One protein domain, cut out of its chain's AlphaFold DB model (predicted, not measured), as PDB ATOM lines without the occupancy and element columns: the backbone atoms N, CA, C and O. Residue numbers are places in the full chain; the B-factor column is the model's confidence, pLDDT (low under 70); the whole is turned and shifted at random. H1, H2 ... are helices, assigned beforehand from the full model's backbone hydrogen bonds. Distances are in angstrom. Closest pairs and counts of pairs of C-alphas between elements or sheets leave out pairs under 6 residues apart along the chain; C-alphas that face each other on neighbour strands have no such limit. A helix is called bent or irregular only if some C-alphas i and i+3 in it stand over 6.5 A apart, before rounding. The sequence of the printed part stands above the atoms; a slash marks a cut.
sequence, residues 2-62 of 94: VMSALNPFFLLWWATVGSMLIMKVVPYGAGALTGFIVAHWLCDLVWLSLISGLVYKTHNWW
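What this domain is: This is residues 2 to 62 of the 94 residues of the protein "LysE family transporter" of Dehalococcoidales bacterium (UniProt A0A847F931). Two long helices meet near their ends as a lopsided V, with H3 as the longer arm and H2 as the shorter one; a single turn of helix, H1, sits at the end of H2 away from the tip of the V. Beyond the tip, H3 runs on by itself: residues 38 to 62, of which 38 to 61 belong to H3, stand free. The printed part has 61 residues with three named helices, H1, H2 and H3 in that order along the chain, and no named strand; its class is all helix. It is only just loose, close to extended, with a radius of gyration of the C-alphas of 15.4 A, and its elongated outline spans 48 by 24 by 18 A.

How they stand to each other: Begin with the longest helix, H3, residues 30 to 61. H2, residues 8 to 28, touches it, and the closest C-alphas of the two are those of Val 25 and Leu 33, 5.9 A apart. Look at residues 22 to 26 of H2 and residues 32 to 36 of H3: the two helices touch with these residues alone. The two helices run opposite ways at a steep tilt of 38 degrees and form a helical hairpin. H1, residues 2 to 5, is close to H2 but not clearly touching, with the C-alphas of Ser 4 and Phe 10 the closest at 6.9 A. H1 and H3 are apart. In the backbone, 13 of 17 O i to N i+4 pairs of H2 and 26 of 28 of H3 are within hydrogen-bond range, while H1 is too short for such a pair.

Where its parts are: Find C-alpha 30 at (9.037, -14.696, 28.461); from there H3 runs 45.8 A to C-alpha 61 at (-36.212, -9.916, 22.857). It has a kink of 32 degrees near residue 55 and is irregular, with C-alphas 57 and 60 at 7.8 A. Next find C-alpha 8 at (-14.480, -8.529, 43.699), where H2 begins; it runs 30.1 A to C-alpha 28. H2 has a kink of 37 degrees near residue 20 and is only just irregular, with C-alphas 24 and 27 at 6.7 A. H1 measures 5.1 A from C-alpha 2 to C-alpha 5.

The domain as a whole: The two C-alphas farthest apart are those of Pro 27 and Asn 60, at 47.9 A. Residues 2 to 9, of which 2 to 5 belong to H1, also stand free. The printed part has no cut, and the links from H1 to H2 and from H2 to H3 are both tight. The mean pLDDT of the printed part is 89.9, and no printed residue is under 70; look to H1 for a lower mean, 74.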
ATOM      1  N   VAL A   2     -11.688   2.037  37.134       72.69
ATOM      2  CA  VAL A   2     -11.701   1.922  38.617       72.69
ATOM      3  C   VAL A   2     -12.786   0.963  39.138       72.69
ATOM      4  O   VAL A   2     -12.487   0.076  39.927       72.69
ATOM      5  N   MET A   3     -14.019   1.058  38.626       74.19
ATOM      6  CA  MET A   3     -15.116   0.152  39.021       74.19
ATOM      7  C   MET A   3     -14.897  -1.309  38.605       74.19
ATOM      8  O   MET A   3     -15.381  -2.219  39.267       74.19
ATOM      9  N   SER A   4     -14.159  -1.546  37.520       73.75
ATOM     10  CA  SER A   4     -13.796  -2.900  37.086       73.75
ATOM     11  C   SER A   4     -12.647  -3.453  37.929       73.75
ATOM     12  O   SER A   4     -12.688  -4.610  38.324       73.75
ATOM     13  N   ALA A   5     -11.657  -2.614  38.251       75.75
ATOM     14  CA  ALA A   5     -10.505  -2.986  39.069       75.75
ATOM     15  C   ALA A   5     -10.896  -3.322  40.517       75.75
ATOM     16  O   ALA A   5     -10.314  -4.221  41.113       75.75
ATOM     17  N   LEU A   6     -11.900  -2.632  41.066       84.88
ATOM     18  CA  LEU A   6     -12.435  -2.888  42.407       84.88
ATOM     19  C   LEU A   6     -13.569  -3.922  42.424       84.88
ATOM     20  O   LEU A   6     -14.163  -4.165  43.474       84.88
ATOM     21  N   ASN A   7     -13.897  -4.533  41.282       86.06
ATOM     22  CA  ASN A   7     -14.912  -5.572  41.248       86.06
ATOM     23  C   ASN A   7     -14.354  -6.849  41.912       86.06
ATOM     24  O   ASN A   7     -13.356  -7.394  41.430       86.06
ATOM     25  N   PRO A   8     -14.990  -7.368  42.977       84.56
ATOM     26  CA  PRO A   8     -14.480  -8.529  43.699       84.56
ATOM     27  C   PRO A   8     -14.358  -9.770  42.806       84.56
ATOM     28  O   PRO A   8     -13.425 -10.549  42.978       84.56
ATOM     29  N   PHE A   9     -15.224  -9.933  41.802       81.94
ATOM     30  CA  PHE A   9     -15.137 -11.048  40.854       81.94
ATOM     31  C   PHE A   9     -13.936 -10.929  39.914       81.94
ATOM     32  O   PHE A   9     -13.320 -11.939  39.581       81.94
ATOM     33  N   PHE A  10     -13.569  -9.709  39.519       83.31
ATOM     34  CA  PHE A  10     -12.384  -9.472  38.693       83.31
ATOM     35  C   PHE A  10     -11.102  -9.829  39.455       83.31
ATOM     36  O   PHE A  10     -10.242 -10.537  38.933       83.31
ATOM     37  N   LEU A  11     -11.008  -9.400  40.716       86.25
ATOM     38  CA  LEU A  11      -9.881  -9.734  41.587       86.25
ATOM     39  C   LEU A  11      -9.805 -11.240  41.866       86.25
ATOM     40  O   LEU A  11      -8.726 -11.825  41.793       86.25
ATOM     41  N   LEU A  12     -10.947 -11.880  42.134       85.38
ATOM     42  CA  LEU A  12     -11.009 -13.312  42.415       85.38
ATOM     43  C   LEU A  12     -10.600 -14.155  41.199       85.38
ATOM     44  O   LEU A  12      -9.881 -15.139  41.358       85.38
ATOM     45  N   TRP A  13     -10.984 -13.749  39.985       87.31
ATOM     46  CA  TRP A  13     -10.535 -14.393  38.748       87.31
ATOM     47  C   TRP A  13      -9.012 -14.313  38.576       87.31
ATOM     48  O   TRP A  13      -8.375 -15.333  38.313       87.31
ATOM     49  N   TRP A  14      -8.412 -13.136  38.788       89.12
ATOM     50  CA  TRP A  14      -6.958 -12.960  38.704       89.12
ATOM     51  C   TRP A  14      -6.210 -13.774  39.762       89.12
ATOM     52  O   TRP A  14      -5.204 -14.409  39.449       89.12
ATOM     53  N   ALA A  15      -6.722 -13.796  40.995       88.44
ATOM     54  CA  ALA A  15      -6.133 -14.558  42.092       88.44
ATOM     55  C   ALA A  15      -6.163 -16.077  41.849       88.44
ATOM     56  O   ALA A  15      -5.271 -16.782  42.319       88.44
ATOM     57  N   THR A  16      -7.156 -16.580  41.108       87.31
ATOM     58  CA  THR A  16      -7.383 -18.020  40.902       87.31
ATOM     59  C   THR A  16      -6.980 -18.491  39.503       87.31
ATOM     60  O   THR A  16      -5.928 -19.094  39.313       87.31
ATOM     61  N   VAL A  17      -7.820 -18.239  38.501       87.50
ATOM     62  CA  VAL A  17      -7.628 -18.731  37.133       87.50
ATOM     63  C   VAL A  17      -6.482 -17.990  36.448       87.50
ATOM     64  O   VAL A  17      -5.655 -18.621  35.793       87.50
ATOM     65  N   GLY A  18      -6.397 -16.669  36.631       89.94
ATOM     66  CA  GLY A  18      -5.336 -15.848  36.047       89.94
ATOM     67  C   GLY A  18      -3.948 -16.291  36.511       89.94
ATOM     68  O   GLY A  18      -3.077 -16.570  35.685       89.94
ATOM     69  N   SER A  19      -3.760 -16.438  37.824       90.56
ATOM     70  CA  SER A  19      -2.507 -16.928  38.409       90.56
ATOM     71  C   SER A  19      -2.165 -18.345  37.933       90.56
ATOM     72  O   SER A  19      -1.032 -18.580  37.514       90.56
ATOM     73  N   MET A  20      -3.141 -19.262  37.879       89.94
ATOM     74  CA  MET A  20      -2.941 -20.617  37.351       89.94
ATOM     75  C   MET A  20      -2.453 -20.606  35.896       89.94
ATOM     76  O   MET A  20      -1.521 -21.334  35.554       89.94
ATOM     77  N   LEU A  21      -3.078 -19.810  35.023       91.56
ATOM     78  CA  LEU A  21      -2.699 -19.729  33.610       91.56
ATOM     79  C   LEU A  21      -1.285 -19.167  33.445       91.56
ATOM     80  O   LEU A  21      -0.492 -19.722  32.685       91.56
ATOM     81  N   ILE A  22      -0.932 -18.138  34.219       92.94
ATOM     82  CA  ILE A  22       0.430 -17.593  34.246       92.94
ATOM     83  C   ILE A  22       1.424 -18.661  34.707       92.94
ATOM     84  O   ILE A  22       2.412 -18.898  34.019       92.94
ATOM     85  N   MET A  23       1.151 -19.360  35.813       91.75
ATOM     86  CA  MET A  23       2.028 -20.418  36.330       91.75
ATOM     87  C   MET A  23       2.237 -21.559  35.330       91.75
ATOM     88  O   MET A  23       3.309 -22.156  35.306       91.75
ATOM     89  N   LYS A  24       1.247 -21.851  34.479       90.62
ATOM     90  CA  LYS A  24       1.382 -22.844  33.405       90.62
ATOM     91  C   LYS A  24       2.241 -22.360  32.241       90.62
ATOM     92  O   LYS A  24       2.890 -23.182  31.606       90.62
ATOM     93  N   VAL A  25       2.241 -21.062  31.942       93.75
ATOM     94  CA  VAL A  25       2.927 -20.498  30.767       93.75
ATOM     95  C   VAL A  25       4.347 -20.023  31.086       93.75
ATOM     96  O   VAL A  25       5.233 -20.160  30.250       93.75
ATOM     97  N   VAL A  26       4.598 -19.519  32.298       93.25
ATOM     98  CA  VAL A  26       5.916 -19.021  32.737       93.25
ATOM     99  C   VAL A  26       7.071 -20.015  32.504       93.25
ATOM    100  O   VAL A  26       8.124 -19.559  32.052       93.25
ATOM    101  N   PRO A  27       6.920 -21.342  32.713       95.06
ATOM    102  CA  PRO A  27       7.981 -22.314  32.427       95.06
ATOM    103  C   PRO A  27       8.450 -22.340  30.964       95.06
ATOM    104  O   PRO A  27       9.575 -22.744  30.692       95.06
ATOM    105  N   TYR A  28       7.619 -21.882  30.023       92.56
ATOM    106  CA  TYR A  28       7.949 -21.800  28.596       92.56
ATOM    107  C   TYR A  28       8.690 -20.499  28.218       92.56
ATOM    108  O   TYR A  28       9.018 -20.286  27.051       92.56
ATOM    109  N   GLY A  29       8.978 -19.630  29.194       93.00
ATOM    110  CA  GLY A  29       9.771 -18.412  29.025       93.00
ATOM    111  C   GLY A  29       8.966 -17.157  28.667       93.00
ATOM    112  O   GLY A  29       7.759 -17.186  28.421       93.00
ATOM    113  N   ALA A  30       9.659 -16.014  28.630       91.12
ATOM    114  CA  ALA A  30       9.037 -14.696  28.461       91.12
ATOM    115  C   ALA A  30       8.295 -14.533  27.122       91.12
ATOM    116  O   ALA A  30       7.232 -13.920  27.085       91.12
ATOM    117  N   GLY A  31       8.804 -15.128  26.036       93.50
ATOM    118  CA  GLY A  31       8.141 -15.086  24.728       93.50
ATOM    119  C   GLY A  31       6.778 -15.785  24.729       93.50
ATOM    120  O   GLY A  31       5.814 -15.254  24.178       93.50
ATOM    121  N   ALA A  32       6.667 -16.931  25.410       93.12
ATOM    122  CA  ALA A  32       5.403 -17.645  25.571       93.12
ATOM    123  C   ALA A  32       4.406 -16.845  26.422       93.12
ATOM    124  O   ALA A  32       3.225 -16.787  26.087       93.12
ATOM    125  N   LEU A  33       4.884 -16.167  27.473       93.75
ATOM    126  CA  LEU A  33       4.056 -15.279  28.292       93.75
ATOM    127  C   LEU A  33       3.508 -14.101  27.476       93.75
ATOM    128  O   LEU A  33       2.312 -13.829  27.531       93.75
ATOM    129  N   THR A  34       4.344 -13.426  26.682       94.81
ATOM    130  CA  THR A  34       3.887 -12.338  25.804       94.81
ATOM    131  C   THR A  34       2.890 -12.841  24.763       94.81
ATOM    132  O   THR A  34       1.846 -12.220  24.574       94.81
ATOM    133  N   GLY A  35       3.165 -13.987  24.133       96.12
ATOM    134  CA  GLY A  35       2.239 -14.621  23.195       96.12
ATOM    135  C   GLY A  35       0.888 -14.941  23.839       96.12
ATOM    136  O   GLY A  35      -0.153 -14.632  23.262       96.12
ATOM    137  N   PHE A  36       0.896 -15.475  25.063       94.38
ATOM    138  CA  PHE A  36      -0.315 -15.737  25.839       94.38
ATOM    139  C   PHE A  36      -1.089 -14.455  26.153       94.38
ATOM    140  O   PHE A  36      -2.296 -14.425  25.939       94.38
ATOM    141  N   ILE A  37      -0.418 -13.387  26.599       93.88
ATOM    142  CA  ILE A  37      -1.063 -12.095  26.888       93.88
ATOM    143  C   ILE A  37      -1.772 -11.559  25.641       93.88
ATOM    144  O   ILE A  37      -2.942 -11.188  25.714       93.88
ATOM    145  N   VAL A  38      -1.093 -11.551  24.490       96.50
ATOM    146  CA  VAL A  38      -1.669 -11.053  23.232       96.50
ATOM    147  C   VAL A  38      -2.842 -11.923  22.786       96.50
ATOM    148  O   VAL A  38      -3.907 -11.398  22.471       96.50
ATOM    149  N   ALA A  39      -2.678 -13.248  22.792       95.75
ATOM    150  CA  ALA A  39      -3.734 -14.174  22.394       95.75
ATOM    151  C   ALA A  39      -4.963 -14.073  23.308       95.75
ATOM    152  O   ALA A  39      -6.091 -14.033  22.820       95.75
ATOM    153  N   HIS A  40      -4.750 -13.988  24.623       93.25
ATOM    154  CA  HIS A  40      -5.815 -13.817  25.605       93.25
ATOM    155  C   HIS A  40      -6.578 -12.511  25.362       93.25
ATOM    156  O   HIS A  40      -7.800 -12.522  25.258       93.25
ATOM    157  N   TRP A  41      -5.858 -11.406  25.160       94.44
ATOM    158  CA  TRP A  41      -6.476 -10.103  24.936       94.44
ATOM    159  C   TRP A  41      -7.257 -10.026  23.616       94.44
ATOM    160  O   TRP A  41      -8.338  -9.442  23.565       94.44
ATOM    161  N   LEU A  42      -6.758 -10.661  22.550       96.38
ATOM    162  CA  LEU A  42      -7.494 -10.790  21.289       96.38
ATOM    163  C   LEU A  42      -8.755 -11.644  21.448       96.38
ATOM    164  O   LEU A  42      -9.791 -11.308  20.875       96.38
ATOM    165  N   CYS A  43      -8.682 -12.722  22.230       95.88
ATOM    166  CA  CYS A  43      -9.837 -13.564  22.525       95.88
ATOM    167  C   CYS A  43     -10.926 -12.762  23.250       95.88
ATOM    168  O   CYS A  43     -12.083 -12.790  22.832       95.88
ATOM    169  N   ASP A  44     -10.541 -11.966  24.252       92.81
ATOM    170  CA  ASP A  44     -11.449 -11.058  24.956       92.81
ATOM    171  C   ASP A  44     -12.072 -10.035  24.007       92.81
ATOM    172  O   ASP A  44     -13.285  -9.827  24.026       92.81
ATOM    173  N   LEU A  45     -11.266  -9.416  23.140       94.19
ATOM    174  CA  LEU A  45     -11.755  -8.432  22.180       94.19
ATOM    175  C   LEU A  45     -12.800  -9.043  21.238       94.19
ATOM    176  O   LEU A  45     -13.872  -8.462  21.049       94.19
ATOM    177  N   VAL A  46     -12.504 -10.213  20.665       97.12
ATOM    178  CA  VAL A  46     -13.416 -10.929  19.765       97.12
ATOM    179  C   VAL A  46     -14.686 -11.326  20.510       97.12
ATOM    180  O   VAL A  46     -15.785 -11.048  20.030       97.12
ATOM    181  N   TRP A  47     -14.552 -11.930  21.690       94.81
ATOM    182  CA  TRP A  47     -15.679 -12.417  22.475       94.81
ATOM    183  C   TRP A  47     -16.601 -11.282  22.920       94.81
ATOM    184  O   TRP A  47     -17.804 -11.325  22.665       94.81
ATOM    185  N   LEU A  48     -16.052 -10.234  23.534       92.50
ATOM    186  CA  LEU A  48     -16.838  -9.106  24.028       92.50
ATOM    187  C   LEU A  48     -17.516  -8.349  22.884       92.50
ATOM    188  O   LEU A  48     -18.682  -7.976  23.016       92.50
ATOM    189  N   SER A  49     -16.836  -8.176  21.747       95.56
ATOM    190  CA  SER A  49     -17.427  -7.545  20.560       95.56
ATOM    191  C   SER A  49     -18.557  -8.392  19.974       95.56
ATOM    192  O   SER A  49     -19.616  -7.864  19.640       95.56
ATOM    193  N   LEU A  50     -18.365  -9.712  19.894       96.06
ATOM    194  CA  LEU A  50     -19.380 -10.648  19.419       96.06
ATOM    195  C   LEU A  50     -20.616 -10.620  20.321       96.06
ATOM    196  O   LEU A  50     -21.726 -10.441  19.824       96.06
ATOM    197  N   ILE A  51     -20.437 -10.740  21.640       92.94
ATOM    198  CA  ILE A  51     -21.546 -10.695  22.600       92.94
ATOM    199  C   ILE A  51     -22.243  -9.333  22.553       92.94
ATOM    200  O   ILE A  51     -23.470  -9.284  22.513       92.94
ATOM    201  N   SER A  52     -21.488  -8.233  22.483       93.06
ATOM    202  CA  SER A  52     -22.053  -6.888  22.344       93.06
ATOM    203  C   SER A  52     -22.915  -6.762  21.083       93.06
ATOM    204  O   SER A  52     -24.058  -6.314  21.168       93.06
ATOM    205  N   GLY A  53     -22.425  -7.236  19.933       94.19
ATOM    206  CA  GLY A  53     -23.172  -7.229  18.674       94.19
ATOM    207  C   GLY A  53     -24.422  -8.114  18.706       94.19
ATOM    208  O   GLY A  53     -25.486  -7.702  18.237       94.19
ATOM    209  N   LEU A  54     -24.326  -9.310  19.298       91.38
ATOM    210  CA  LEU A  54     -25.467 -10.211  19.472       91.38
ATOM    211  C   LEU A  54     -26.547  -9.579  20.347       91.38
ATOM    212  O   LEU A  54     -27.712  -9.550  19.947       91.38
ATOM    213  N   VAL A  55     -26.169  -9.042  21.507       90.56
ATOM    214  CA  VAL A  55     -27.092  -8.386  22.441       90.56
ATOM    215  C   VAL A  55     -27.705  -7.147  21.795       90.56
ATOM    216  O   VAL A  55     -28.916  -6.973  21.858       90.56
ATOM    217  N   TYR A  56     -26.917  -6.328  21.091       91.38
ATOM    218  CA  TYR A  56     -27.431  -5.165  20.366       91.38
ATOM    219  C   TYR A  56     -28.510  -5.557  19.346       91.38
ATOM    220  O   TYR A  56     -29.568  -4.932  19.285       91.38
ATOM    221  N   LYS A  57     -28.299  -6.639  18.586       89.81
ATOM    222  CA  LYS A  57     -29.274  -7.119  17.595       89.81
ATOM    223  C   LYS A  57     -30.519  -7.752  18.227       89.81
ATOM    224  O   LYS A  57     -31.598  -7.683  17.648       89.81
ATOM    225  N   THR A  58     -30.379  -8.369  19.397       88.94
ATOM    226  CA  THR A  58     -31.443  -9.134  20.072       88.94
ATOM    227  C   THR A  58     -32.075  -8.404  21.260       88.94
ATOM    228  O   THR A  58     -32.943  -8.969  21.923       88.94
ATOM    229  N   HIS A  59     -31.716  -7.139  21.509       83.94
ATOM    230  CA  HIS A  59     -32.157  -6.384  22.689       83.94
ATOM    231  C   HIS A  59     -33.686  -6.295  22.823       83.94
ATOM    232  O   HIS A  59     -34.210  -6.344  23.931       83.94
ATOM    233  N   ASN A  60     -34.415  -6.247  21.704       84.44
ATOM    234  CA  ASN A  60     -35.881  -6.233  21.700       84.44
ATOM    235  C   ASN A  60     -36.509  -7.521  22.265       84.44
ATOM    236  O   ASN A  60     -37.682  -7.526  22.622       84.44
ATOM    237  N   TRP A  61     -35.755  -8.622  22.335       83.44
ATOM    238  CA  TRP A  61     -36.212  -9.916  22.857       83.44
ATOM    239  C   TRP A  61     -35.747 -10.169  24.301       83.44
ATOM    240  O   TRP A  61     -36.062 -11.210  24.884       83.44
ATOM    241  N   TRP A  62     -35.034  -9.214  24.911       82.81
ATOM    242  CA  TRP A  62     -34.477  -9.310  26.263       82.81
ATOM    243  C   TRP A  62     -35.543  -9.072  27.347       82.81
ATOM    244  O   TRP A  62     -35.509  -8.111  28.110       82.81
TER     245      TRP A  62